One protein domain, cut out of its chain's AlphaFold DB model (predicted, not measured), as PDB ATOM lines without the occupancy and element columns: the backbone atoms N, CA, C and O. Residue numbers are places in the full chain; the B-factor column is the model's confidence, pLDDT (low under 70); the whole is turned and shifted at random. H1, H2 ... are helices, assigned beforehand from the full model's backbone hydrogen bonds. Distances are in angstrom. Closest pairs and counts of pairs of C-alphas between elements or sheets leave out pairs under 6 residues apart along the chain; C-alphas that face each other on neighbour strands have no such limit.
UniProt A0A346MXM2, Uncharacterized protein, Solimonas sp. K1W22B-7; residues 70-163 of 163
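Overview. This is residues 70 to 163 of the 163 residues of an uncharacterized protein of Solimonas sp. K1W22B-7 (UniProt A0A346MXM2). One long helix, H5, has short H1 slanting along it and a cluster of H2, H3 and H4 packed on it through H2. A loop, residues 121 to 137, swings round to H5, and a tail follows H5. The 94 printed residues, under half in five named helices, H1 to H5, with no named strand, are all helix by class, compact with radius of gyration 14.0 A, and span 49 by 35 by 19 A.

Arrangement. Look first at H1, residues 78 to 85: it touches H5, residues 138 to 154, through residues 142 to 149 of H5 alone, C-alphas Leu 80 and Leu 145 closest at 6.4 A. H2, residues 89 to 96, touches H4, residues 116 to 120, C-alphas Thr 93 and Leu 119 closest at 6.1 A. H4 touches H3, residues 101 to 108, C-alphas Leu 108 and Arg 116 closest at 6.7 A. Every O i to N i+4 pair is within hydrogen-bond range in H1 to H5.

Along the chain. Find C-alpha 78 at (-7.160, -88.535, 41.785), where H1 begins; H5 runs 24.3 A to C-alpha 154 at (11.706, -78.637, 37.514).

Size, cuts and confidence. The printed part has no cut; the H4 to H5 link is long. Residues 124 to 138 are among those with pLDDT under 70.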
ATOM      1  N   ASP A  70      -8.827 -99.754  49.533       40.41
ATOM      2  CA  ASP A  70     -10.087 -99.262  50.060       40.41
ATOM      3  C   ASP A  70     -10.795 -98.676  48.831       40.41
ATOM      4  O   ASP A  70     -10.238 -97.773  48.201       40.41
ATOM      5  N   PRO A  71     -11.957 -99.196  48.394       47.09
ATOM      6  CA  PRO A  71     -12.664 -98.664  47.225       47.09
ATOM      7  C   PRO A  71     -13.105 -97.201  47.426       47.09
ATOM      8  O   PRO A  71     -13.738 -96.616  46.552       47.09
ATOM      9  N   ARG A  72     -12.769 -96.620  48.585       46.38
ATOM     10  CA  ARG A  72     -12.910 -95.226  48.988       46.38
ATOM     11  C   ARG A  72     -11.564 -94.512  49.167       46.38
ATOM     12  O   ARG A  72     -11.492 -93.569  49.952       46.38
ATOM     13  N   GLU A  73     -10.491 -94.948  48.504       49.34
ATOM     14  CA  GLU A  73      -9.276 -94.131  48.438       49.34
ATOM     15  C   GLU A  73      -9.659 -92.747  47.880       49.34
ATOM     16  O   GLU A  73     -10.185 -92.661  46.770       49.34
ATOM     17  N   PRO A  74      -9.526 -91.684  48.690       53.88
ATOM     18  CA  PRO A  74     -10.364 -90.498  48.584       53.88
ATOM     19  C   PRO A  74     -10.044 -89.707  47.317       53.88
ATOM     20  O   PRO A  74      -8.884 -89.645  46.898       53.88
ATOM     21  N   ASP A  75     -11.066 -89.038  46.779       61.25
ATOM     22  CA  ASP A  75     -11.048 -88.101  45.639       61.25
ATOM     23  C   ASP A  75      -9.835 -87.142  45.588       61.25
ATOM     24  O   ASP A  75      -9.514 -86.585  44.543       61.25
ATOM     25  N   GLU A  76      -9.121 -86.948  46.696       70.75
ATOM     26  CA  GLU A  76      -7.959 -86.070  46.821       70.75
ATOM     27  C   GLU A  76      -6.697 -86.529  46.071       70.75
ATOM     28  O   GLU A  76      -5.895 -85.682  45.671       70.75
ATOM     29  N   LEU A  77      -6.477 -87.837  45.877       77.00
ATOM     30  CA  LEU A  77      -5.294 -88.320  45.142       77.00
ATOM     31  C   LEU A  77      -5.519 -88.353  43.629       77.00
ATOM     32  O   LEU A  77      -4.564 -88.185  42.869       77.00
ATOM     33  N   GLN A  78      -6.772 -88.516  43.195       78.44
ATOM     34  CA  GLN A  78      -7.160 -88.535  41.785       78.44
ATOM     35  C   GLN A  78      -6.605 -87.368  40.952       78.44
ATOM     36  O   GLN A  78      -6.026 -87.634  39.900       78.44
ATOM     37  N   PRO A  79      -6.667 -86.091  41.382       83.62
ATOM     38  CA  PRO A  79      -6.106 -84.999  40.588       83.62
ATOM     39  C   PRO A  79      -4.585 -85.108  40.415       83.62
ATOM     40  O   PRO A  79      -4.059 -84.748  39.364       83.62
ATOM     41  N   LEU A  80      -3.859 -85.618  41.415       84.94
ATOM     42  CA  LEU A  80      -2.413 -85.833  41.306       84.94
ATOM     43  C   LEU A  80      -2.107 -87.000  40.365       84.94
ATOM     44  O   LEU A  80      -1.178 -86.907  39.563       84.94
ATOM     45  N   ILE A  81      -2.916 -88.061  40.432       81.06
ATOM     46  CA  ILE A  81      -2.796 -89.226  39.557       81.06
ATOM     47  C   ILE A  81      -3.062 -88.831  38.099       81.06
ATOM     48  O   ILE A  81      -2.206 -89.029  37.240       81.06
ATOM     49  N   ALA A  82      -4.178 -88.155  37.830       82.69
ATOM     50  CA  ALA A  82      -4.543 -87.700  36.492       82.69
ATOM     51  C   ALA A  82      -3.486 -86.771  35.867       82.69
ATOM     52  O   ALA A  82      -3.225 -86.847  34.667       82.69
ATOM     53  N   ARG A  83      -2.848 -85.904  36.667       84.81
ATOM     54  CA  ARG A  83      -1.746 -85.044  36.195       84.81
ATOM     55  C   ARG A  83      -0.502 -85.844  35.824       84.81
ATOM     56  O   ARG A  83       0.149 -85.538  34.833       84.81
ATOM     57  N   LEU A  84      -0.162 -86.849  36.616       84.62
ATOM     58  CA  LEU A  84       0.983 -87.721  36.365       84.62
ATOM     59  C   LEU A  84       0.746 -88.651  35.159       84.62
ATOM     60  O   LEU A  84       1.694 -88.928  34.432       84.62
ATOM     61  N   ASP A  85      -0.495 -89.064  34.879       82.94
ATOM     62  CA  ASP A  85      -0.837 -89.837  33.671       82.94
ATOM     63  C   ASP A  85      -0.674 -89.039  32.363       82.94
ATOM     64  O   ASP A  85      -0.474 -89.628  31.296       82.94
ATOM     65  N   GLN A  86      -0.703 -87.705  32.441       84.62
ATOM     66  CA  GLN A  86      -0.426 -86.807  31.310       84.62
ATOM     67  C   GLN A  86       1.076 -86.624  31.045       84.62
ATOM     68  O   GLN A  86       1.459 -86.031  30.039       84.62
ATOM     69  N   VAL A  87       1.944 -87.114  31.935       84.25
ATOM     70  CA  VAL A  87       3.395 -87.004  31.771       84.25
ATOM     71  C   VAL A  87       3.868 -88.020  30.735       84.25
ATOM     72  O   VAL A  87       3.456 -89.181  30.719       84.25
ATOM     73  N   GLU A  88       4.774 -87.585  29.862       85.69
ATOM     74  CA  GLU A  88       5.420 -88.474  28.903       85.69
ATOM     75  C   GLU A  88       6.230 -89.571  29.601       85.69
ATOM     76  O   GLU A  88       6.988 -89.326  30.545       85.69
ATOM     77  N   GLU A  89       6.118 -90.791  29.083       85.12
ATOM     78  CA  GLU A  89       6.794 -91.971  29.623       85.12
ATOM     79  C   GLU A  89       8.319 -91.802  29.684       85.12
ATOM     80  O   GLU A  89       8.952 -92.228  30.650       85.12
ATOM     81  N   SER A  90       8.909 -91.126  28.696       85.88
ATOM     82  CA  SER A  90      10.340 -90.808  28.637       85.88
ATOM     83  C   SER A  90      10.788 -89.957  29.830       85.88
ATOM     84  O   SER A  90      11.800 -90.265  30.462       85.88
ATOM     85  N   ARG A  91      10.009 -88.929  30.189       84.31
ATOM     86  CA  ARG A  91      10.264 -88.028  31.325       84.31
ATOM     87  C   ARG A  91      10.096 -88.745  32.650       84.31
ATOM     88  O   ARG A  91      10.934 -88.604  33.539       84.31
ATOM     89  N   MET A  92       9.048 -89.558  32.755       86.69
ATOM     90  CA  MET A  92       8.820 -90.398  33.922       86.69
ATOM     91  C   MET A  92      10.000 -91.360  34.123       86.69
ATOM     92  O   MET A  92      10.624 -91.377  35.178       86.69
ATOM     93  N   THR A  93      10.389 -92.095  33.084       85.38
ATOM     94  CA  THR A  93      11.515 -93.041  33.123       85.38
ATOM     95  C   THR A  93      12.837 -92.345  33.447       85.38
ATOM     96  O   THR A  93      13.638 -92.876  34.215       85.38
ATOM     97  N   ALA A  94      13.071 -91.147  32.903       85.25
ATOM     98  CA  ALA A  94      14.264 -90.355  33.190       85.25
ATOM     99  C   ALA A  94      14.340 -89.920  34.662       85.25
ATOM    100  O   ALA A  94      15.411 -90.024  35.250       85.25
ATOM    101  N   LEU A  95      13.222 -89.504  35.270       85.56
ATOM    102  CA  LEU A  95      13.163 -89.172  36.699       85.56
ATOM    103  C   LEU A  95      13.535 -90.374  37.577       85.56
ATOM    104  O   LEU A  95      14.260 -90.245  38.562       85.56
ATOM    105  N   TRP A  96      13.027 -91.551  37.218       86.56
ATOM    106  CA  TRP A  96      13.237 -92.771  37.994       86.56
ATOM    107  C   TRP A  96      14.600 -93.424  37.741       86.56
ATOM    108  O   TRP A  96      15.039 -94.255  38.537       86.56
ATOM    109  N   ARG A  97      15.314 -93.031  36.682       82.44
ATOM    110  CA  ARG A  97      16.649 -93.548  36.370       82.44
ATOM    111  C   ARG A  97      17.648 -93.118  37.449       82.44
ATOM    112  O   ARG A  97      17.959 -91.942  37.593       82.44
ATOM    113  N   GLY A  98      18.168 -94.090  38.199       73.31
ATOM    114  CA  GLY A  98      19.092 -93.849  39.314       73.31
ATOM    115  C   GLY A  98      18.410 -93.534  40.650       73.31
ATOM    116  O   GLY A  98      19.102 -93.301  41.640       73.31
ATOM    117  N   SER A  99      17.074 -93.557  40.703       78.25
ATOM    118  CA  SER A  99      16.342 -93.516  41.971       78.25
ATOM    119  C   SER A  99      16.480 -94.847  42.725       78.25
ATOM    120  O   SER A  99      16.577 -95.897  42.088       78.25
ATOM    121  N   PRO A 100      16.454 -94.848  44.070       77.62
ATOM    122  CA  PRO A 100      16.484 -96.086  44.841       77.62
ATOM    123  C   PRO A 100      15.294 -97.008  44.527       77.62
ATOM    124  O   PRO A 100      14.145 -96.558  44.525       77.62
ATOM    125  N   ASP A 101      15.550 -98.311  44.371       75.62
ATOM    126  CA  ASP A 101      14.523 -99.318  44.046       75.62
ATOM    127  C   ASP A 101      13.331 -99.293  45.006       75.62
ATOM    128  O   ASP A 101      12.186 -99.474  44.598       75.62
ATOM    129  N   TRP A 102      13.578 -99.043  46.295       71.75
ATOM    130  CA  TRP A 102      12.521 -98.992  47.303       71.75
ATOM    131  C   TRP A 102      11.550 -97.825  47.077       71.75
ATOM    132  O   TRP A 102      10.359 -97.958  47.355       71.75
ATOM    133  N   LEU A 103      12.043 -96.693  46.565       75.94
ATOM    134  CA  LEU A 103      11.236 -95.510  46.281       75.94
ATOM    135  C   LEU A 103      10.405 -95.736  45.018       75.94
ATOM    136  O   LEU A 103       9.213 -95.434  45.004       75.94
ATOM    137  N   LEU A 104      11.015 -96.345  43.998       79.62
ATOM    138  CA  LEU A 104      10.323 -96.769  42.785       79.62
ATOM    139  C   LEU A 104       9.238 -97.810  43.098       79.62
ATOM    140  O   LEU A 104       8.111 -97.680  42.631       79.62
ATOM    141  N   GLN A 105       9.522 -98.797  43.951       75.62
ATOM    142  CA  GLN A 105       8.519 -99.758  44.423       75.62
ATOM    143  C   GLN A 105       7.388 -99.083  45.209       75.62
ATOM    144  O   GLN A 105       6.223 -99.429  45.015       75.62
ATOM    145  N   ALA A 106       7.707 -98.110  46.071       75.38
ATOM    146  CA  ALA A 106       6.699 -97.339  46.792       75.38
ATOM    147  C   ALA A 106       5.800 -96.556  45.823       75.38
ATOM    148  O   ALA A 106       4.581 -96.590  45.968       75.38
ATOM    149  N   PHE A 107       6.369 -95.930  44.795       79.56
ATOM    150  CA  PHE A 107       5.610 -95.225  43.763       79.56
ATOM    151  C   PHE A 107       4.743 -96.169  42.917       79.56
ATOM    152  O   PHE A 107       3.550 -95.932  42.754       79.56
ATOM    153  N   LEU A 108       5.299 -97.302  42.475       78.25
ATOM    154  CA  LEU A 108       4.588 -98.342  41.717       78.25
ATOM    155  C   LEU A 108       3.443 -99.011  42.496       78.25
ATOM    156  O   LEU A 108       2.614 -99.696  41.892       78.25
ATOM    157  N   SER A 109       3.412 -98.857  43.823       73.69
ATOM    158  CA  SER A 109       2.317 -99.339  44.670       73.69
ATOM    159  C   SER A 109       1.104 -98.400  44.699       73.69
ATOM    160  O   SER A 109       0.023 -98.824  45.104       73.69
ATOM    161  N   ILE A 110       1.255 -97.149  44.252       73.62
ATOM    162  CA  ILE A 110       0.188 -96.142  44.240       73.62
ATOM    163  C   ILE A 110      -0.594 -96.274  42.926       73.62
ATOM    164  O   ILE A 110      -0.274 -95.594  41.978       73.62
ATOM    165  N   HIS A 111      -1.596 -97.148  42.843       65.00
ATOM    166  CA  HIS A 111      -2.513 -97.315  41.691       65.00
ATOM    167  C   HIS A 111      -1.876 -97.499  40.278       65.00
ATOM    168  O   HIS A 111      -0.670 -97.682  40.112       65.00
ATOM    169  N   SER A 112      -2.715 -97.626  39.240       60.41
ATOM    170  CA  SER A 112      -2.323 -98.056  37.890       60.41
ATOM    171  C   SER A 112      -2.033 -96.872  36.970       60.41
ATOM    172  O   SER A 112      -2.937 -96.342  36.336       60.41
ATOM    173  N   TRP A 113      -0.760 -96.513  36.867       68.06
ATOM    174  CA  TRP A 113      -0.265 -95.499  35.936       68.06
ATOM    175  C   TRP A 113      -0.104 -96.053  34.527       68.06
ATOM    176  O   TRP A 113       0.347 -97.193  34.358       68.06
ATOM    177  N   ARG A 114      -0.304 -95.204  33.515       71.31
ATOM    178  CA  ARG A 114       0.008 -95.536  32.111       71.31
ATOM    179  C   ARG A 114       1.452 -96.023  31.918       71.31
ATOM    180  O   ARG A 114       1.701 -96.941  31.145       71.31
ATOM    181  N   CYS A 115       2.395 -95.461  32.675       68.69
ATOM    182  CA  CYS A 115       3.830 -95.746  32.561       68.69
ATOM    183  C   CYS A 115       4.309 -96.936  33.416       68.69
ATOM    184  O   CYS A 115       5.513 -97.163  33.536       68.69
ATOM    185  N   ARG A 116       3.402 -97.692  34.056       75.06
ATOM    186  CA  ARG A 116       3.769 -98.731  35.035       75.06
ATOM    187  C   ARG A 116       4.737 -99.769  34.469       75.06
ATOM    188  O   ARG A 116       5.716-100.093  35.132       75.06
ATOM    189  N   THR A 117       4.484-100.268  33.261       74.62
ATOM    190  CA  THR A 117       5.322-101.290  32.613       74.62
ATOM    191  C   THR A 117       6.736-100.772  32.350       74.62
ATOM    192  O   THR A 117       7.714-101.453  32.657       74.62
ATOM    193  N   ALA A 118       6.851 -99.538  31.856       75.75
ATOM    194  CA  ALA A 118       8.135 -98.891  31.607       75.75
ATOM    195  C   ALA A 118       8.936 -98.708  32.901       75.75
ATOM    196  O   ALA A 118      10.112 -99.048  32.971       75.75
ATOM    197  N   LEU A 119       8.276 -98.272  33.972       80.50
ATOM    198  CA  LEU A 119       8.904 -98.110  35.280       80.50
ATOM    199  C   LEU A 119       9.270 -99.433  35.955       80.50
ATOM    200  O   LEU A 119      10.300 -99.515  36.616       80.50
ATOM    201  N   GLN A 120       8.483-100.490  35.760       79.25
ATOM    202  CA  GLN A 120       8.829-101.829  36.240       79.25
ATOM    203  C   GLN A 120      10.113-102.359  35.599       79.25
ATOM    204  O   GLN A 120      10.862-103.067  36.266       79.25
ATOM    205  N   SER A 121      10.397-101.982  34.349       81.12
ATOM    206  CA  SER A 121      11.633-102.376  33.662       81.12
ATOM    207  C   SER A 121      12.905-101.765  34.270       81.12
ATOM    208  O   SER A 121      13.997-102.268  34.021       81.12
ATOM    209  N   LEU A 122      12.773-100.713  35.092       78.50
ATOM    210  CA  LEU A 122      13.893-100.086  35.800       78.50
ATOM    211  C   LEU A 122      14.295-100.843  37.072       78.50
ATOM    212  O   LEU A 122      15.377-100.596  37.599       78.50
ATOM    213  N   LEU A 123      13.446-101.746  37.573       75.12
ATOM    214  CA  LEU A 123      13.769-102.553  38.744       75.12
ATOM    215  C   LEU A 123      14.704-103.707  38.343       75.12
ATOM    216  O   LEU A 123      14.401-104.433  37.392       75.12
ATOM    217  N   PRO A 124      15.809-103.942  39.072       66.81
ATOM    218  CA  PRO A 124      16.665-105.089  38.811       66.81
ATOM    219  C   PRO A 124      15.877-106.394  38.978       66.81
ATOM    220  O   PRO A 124      15.081-106.556  39.903       66.81
ATOM    221  N   SER A 125      16.133-107.373  38.104       52.72
ATOM    222  CA  SER A 125      15.456-108.684  38.084       52.72
ATOM    223  C   SER A 125      15.696-109.537  39.348       52.72
ATOM    224  O   SER A 125      15.214-110.666  39.458       52.72
ATOM    225  N   SER A 126      16.470-109.027  40.308       44.94
ATOM    226  CA  SER A 126      16.894-109.715  41.520       44.94
ATOM    227  C   SER A 126      15.823-109.614  42.613       44.94
ATOM    228  O   SER A 126      15.609-108.572  43.228       44.94
ATOM    229  N   ARG A 127      15.170-110.749  42.886       54.03
ATOM    230  CA  ARG A 127      14.346-111.017  44.077       54.03
ATOM    231  C   ARG A 127      15.006-110.450  45.343       54.03
ATOM    232  O   ARG A 127      16.081-110.905  45.720       54.03
ATOM    233  N   GLY A 128      14.345-109.526  46.040       39.06
ATOM    234  CA  GLY A 128      14.954-108.901  47.217       39.06
ATOM    235  C   GLY A 128      13.995-108.154  48.129       39.06
ATOM    236  O   GLY A 128      14.318-107.060  48.554       39.06
ATOM    237  N   GLN A 129      12.850-108.771  48.434       42.38
ATOM    238  CA  GLN A 129      11.774-108.279  49.301       42.38
ATOM    239  C   GLN A 129      11.102-106.971  48.845       42.38
ATOM    240  O   GLN A 129      11.768-105.973  48.592       42.38
ATOM    241  N   PRO A 130       9.758-106.929  48.787       46.53
ATOM    242  CA  PRO A 130       9.078-105.653  48.671       46.53
ATOM    243  C   PRO A 130       9.484-104.816  49.885       46.53
ATOM    244  O   PRO A 130       9.284-105.251  51.025       46.53
ATOM    245  N   VAL A 131      10.059-103.632  49.666       47.03
ATOM    246  CA  VAL A 131      10.206-102.644  50.741       47.03
ATOM    247  C   VAL A 131       8.807-102.095  51.013       47.03
ATOM    248  O   VAL A 131       8.415-101.016  50.584       47.03
ATOM    249  N   VAL A 132       8.000-102.917  51.685       56.00
ATOM    250  CA  VAL A 132       6.677-102.559  52.181       56.00
ATOM    251  C   VAL A 132       6.914-101.638  53.365       56.00
ATOM    252  O   VAL A 132       7.104-102.128  54.474       56.00
ATOM    253  N   ALA A 133       6.957-100.320  53.155       47.94
ATOM    254  CA  ALA A 133       6.869 -99.417  54.302       47.94
ATOM    255  C   ALA A 133       6.375 -97.980  54.074       47.94
ATOM    256  O   ALA A 133       5.666 -97.524  54.965       47.94
ATOM    257  N   PRO A 134       6.665 -97.215  52.998       47.00
ATOM    258  CA  PRO A 134       6.285 -95.796  53.050       47.00
ATOM    259  C   PRO A 134       4.873 -95.501  52.523       47.00
ATOM    260  O   PRO A 134       4.243 -94.546  52.964       47.00
ATOM    261  N   ALA A 135       4.332 -96.310  51.609       48.81
ATOM    262  CA  ALA A 135       3.096 -95.979  50.893       48.81
ATOM    263  C   ALA A 135       1.810 -96.484  51.582       48.81
ATOM    264  O   ALA A 135       0.853 -96.831  50.901       48.81
ATOM    265  N   GLN A 136       1.756 -96.575  52.914       55.59
ATOM    266  CA  GLN A 136       0.535 -97.030  53.614       55.59
ATOM    267  C   GLN A 136      -0.322 -95.887  54.177       55.59
ATOM    268  O   GLN A 136      -1.506 -96.081  54.418       55.59
ATOM    269  N   SER A 137       0.235 -94.681  54.335       61.50
ATOM    270  CA  SER A 137      -0.538 -93.500  54.738       61.50
ATOM    271  C   SER A 137      -0.953 -92.687  53.511       61.50
ATOM    272  O   SER A 137      -0.097 -92.341  52.694       61.50
ATOM    273  N   GLY A 138      -2.236 -92.317  53.409       69.12
ATOM    274  CA  GLY A 138      -2.737 -91.430  52.349       69.12
ATOM    275  C   GLY A 138      -1.961 -90.107  52.251       69.12
ATOM    276  O   GLY A 138      -1.673 -89.644  51.151       69.12
ATOM    277  N   MET A 139      -1.498 -89.563  53.384       73.31
ATOM    278  CA  MET A 139      -0.648 -88.364  53.428       73.31
ATOM    279  C   MET A 139       0.731 -88.598  52.799       73.31
ATOM    280  O   MET A 139       1.205 -87.768  52.028       73.31
ATOM    281  N   LEU A 140       1.376 -89.731  53.095       71.25
ATOM    282  CA  LEU A 140       2.679 -90.070  52.509       71.25
ATOM    283  C   LEU A 140       2.564 -90.335  51.009       71.25
ATOM    284  O   LEU A 140       3.432 -89.910  50.251       71.25
ATOM    285  N   ARG A 141       1.472 -90.975  50.567       76.38
ATOM    286  CA  ARG A 141       1.172 -91.130  49.138       76.38
ATOM    287  C   ARG A 141       1.029 -89.773  48.469       76.38
ATOM    288  O   ARG A 141       1.732 -89.514  47.501       76.38
ATOM    289  N   ARG A 142       0.203 -88.885  49.030       81.38
ATOM    290  CA  ARG A 142       0.028 -87.515  48.533       81.38
ATOM    291  C   ARG A 142       1.363 -86.784  48.411       81.38
ATOM    292  O   ARG A 142       1.674 -86.271  47.343       81.38
ATOM    293  N   LYS A 143       2.175 -86.790  49.471       79.19
ATOM    294  CA  LYS A 143       3.489 -86.130  49.489       79.19
ATOM    295  C   LYS A 143       4.459 -86.720  48.473       79.19
ATOM    296  O   LYS A 143       5.200 -85.970  47.846       79.19
ATOM    297  N   LEU A 144       4.431 -88.037  48.267       83.81
ATOM    298  CA  LEU A 144       5.231 -88.678  47.227       83.81
ATOM    299  C   LEU A 144       4.794 -88.220  45.829       83.81
ATOM    300  O   LEU A 144       5.645 -87.830  45.037       83.81
ATOM    301  N   LEU A 145       3.490 -88.206  45.538       85.00
ATOM    302  CA  LEU A 145       2.973 -87.731  44.249       85.00
ATOM    303  C   LEU A 145       3.291 -86.250  44.007       85.00
ATOM    304  O   LEU A 145       3.757 -85.894  42.927       85.00
ATOM    305  N   GLU A 146       3.099 -85.397  45.018       86.19
ATOM    306  CA  GLU A 146       3.457 -83.973  44.972       86.19
ATOM    307  C   GLU A 146       4.956 -83.784  44.687       86.19
ATOM    308  O   GLU A 146       5.328 -82.980  43.833       86.19
ATOM    309  N   ALA A 147       5.826 -84.553  45.349       85.00
ATOM    310  CA  ALA A 147       7.271 -84.474  45.146       85.00
ATOM    311  C   ALA A 147       7.697 -84.925  43.739       85.00
ATOM    312  O   ALA A 147       8.561 -84.289  43.131       85.00
ATOM    313  N   VAL A 148       7.085 -85.991  43.214       86.81
ATOM    314  CA  VAL A 148       7.329 -86.486  41.850       86.81
ATOM    315  C   VAL A 148       6.898 -85.438  40.826       86.81
ATOM    316  O   VAL A 148       7.688 -85.082  39.953       86.81
ATOM    317  N   LEU A 149       5.693 -84.878  40.964       87.19
ATOM    318  CA  LEU A 149       5.207 -83.800  40.098       87.19
ATOM    319  C   LEU A 149       6.136 -82.580  40.135       87.19
ATOM    320  O   LEU A 149       6.561 -82.110  39.083       87.19
ATOM    321  N   ALA A 150       6.541 -82.127  41.322       85.44
ATOM    322  CA  ALA A 150       7.466 -81.004  41.465       85.44
ATOM    323  C   ALA A 150       8.864 -81.294  40.882       85.44
ATOM    324  O   ALA A 150       9.574 -80.388  40.442       85.44
ATOM    325  N   ALA A 151       9.318 -82.550  40.897       84.12
ATOM    326  CA  ALA A 151      10.564 -82.945  40.246       84.12
ATOM    327  C   ALA A 151      10.437 -82.924  38.713       84.12
ATOM    328  O   ALA A 151      11.336 -82.434  38.029       84.12
ATOM    329  N   LEU A 152       9.302 -83.378  38.176       84.25
ATOM    330  CA  LEU A 152       9.007 -83.325  36.743       84.25
ATOM    331  C   LEU A 152       8.861 -81.882  36.250       84.25
ATOM    332  O   LEU A 152       9.415 -81.541  35.211       84.25
ATOM    333  N   GLU A 153       8.187 -81.010  36.998       86.06
ATOM    334  CA  GLU A 153       8.054 -79.583  36.666       86.06
ATOM    335  C   GLU A 153       9.425 -78.894  36.570       86.06
ATOM    336  O   GLU A 153       9.705 -78.196  35.597       86.06
ATOM    337  N   ARG A 154      10.329 -79.167  37.522       80.44
ATOM    338  CA  ARG A 154      11.706 -78.637  37.514       80.44
ATOM    339  C   ARG A 154      12.579 -79.183  36.390       80.44
ATOM    340  O   ARG A 154      13.555 -78.539  36.023       80.44
ATOM    341  N   SER A 155      12.241 -80.350  35.853       71.06
ATOM    342  CA  SER A 155      13.005 -80.982  34.773       71.06
ATOM    343  C   SER A 155      12.725 -80.356  33.397       71.06
ATOM    344  O   SER A 155      13.325 -80.784  32.417       71.06
ATOM    345  N   GLY A 156      11.835 -79.352  33.318       60.09
ATOM    346  CA  GLY A 156      11.525 -78.603  32.095       60.09
ATOM    347  C   GLY A 156      10.844 -79.443  31.004       60.09
ATOM    348  O   GLY A 156      10.728 -80.668  31.135       60.09
ATOM    349  N   PRO A 157      10.343 -78.817  29.923       54.94
ATOM    350  CA  PRO A 157       9.975 -79.559  28.724       54.94
ATOM    351  C   PRO A 157      11.231 -80.247  28.174       54.94
ATOM    352  O   PRO A 157      12.274 -79.610  28.028       54.94
ATOM    353  N   VAL A 158      11.137 -81.543  27.868       47.88
ATOM    354  CA  VAL A 158      12.158 -82.215  27.056       47.88
ATOM    355  C   VAL A 158      11.951 -81.695  25.644       47.88
ATOM    356  O   VAL A 158      11.193 -82.259  24.864       47.88
ATOM    357  N   VAL A 159      12.538 -80.537  25.352       44.38
ATOM    358  CA  VAL A 159      12.616 -80.032  23.989       44.38
ATOM    359  C   VAL A 159      13.467 -81.042  23.235       44.38
ATOM    360  O   VAL A 159      14.678 -81.132  23.431       44.38
ATOM    361  N   GLY A 160      12.806 -81.859  22.418       43.78
ATOM    362  CA  GLY A 160      13.443 -82.489  21.277       43.78
ATOM    363  C   GLY A 160      13.831 -81.385  20.307       43.78
ATOM    364  O   GLY A 160      13.093 -81.111  19.368       43.78
ATOM    365  N   ASP A 161      14.957 -80.726  20.568       40.22
ATOM    366  CA  ASP A 161      15.637 -79.910  19.573       40.22
ATOM    367  C   ASP A 161      16.436 -80.881  18.703       40.22
ATOM    368  O   ASP A 161      17.587 -81.222  18.973       40.22
ATOM    369  N   LEU A 162      15.752 -81.419  17.698       38.62
ATOM    370  CA  LEU A 162      16.389 -81.959  16.506       38.62
ATOM    371  C   LEU A 162      16.238 -80.888  15.426       38.62
ATOM    372  O   LEU A 162      15.338 -80.962  14.589       38.62
ATOM    373  N   SER A 163      17.083 -79.859  15.526       37.31
ATOM    374  CA  SER A 163      17.528 -79.111  14.345       37.31
ATOM    375  C   SER A 163      18.547 -79.944  13.573       37.31
ATOM    376  O   SER A 163      19.346 -80.646  14.239       37.31
TER     377      SER A 163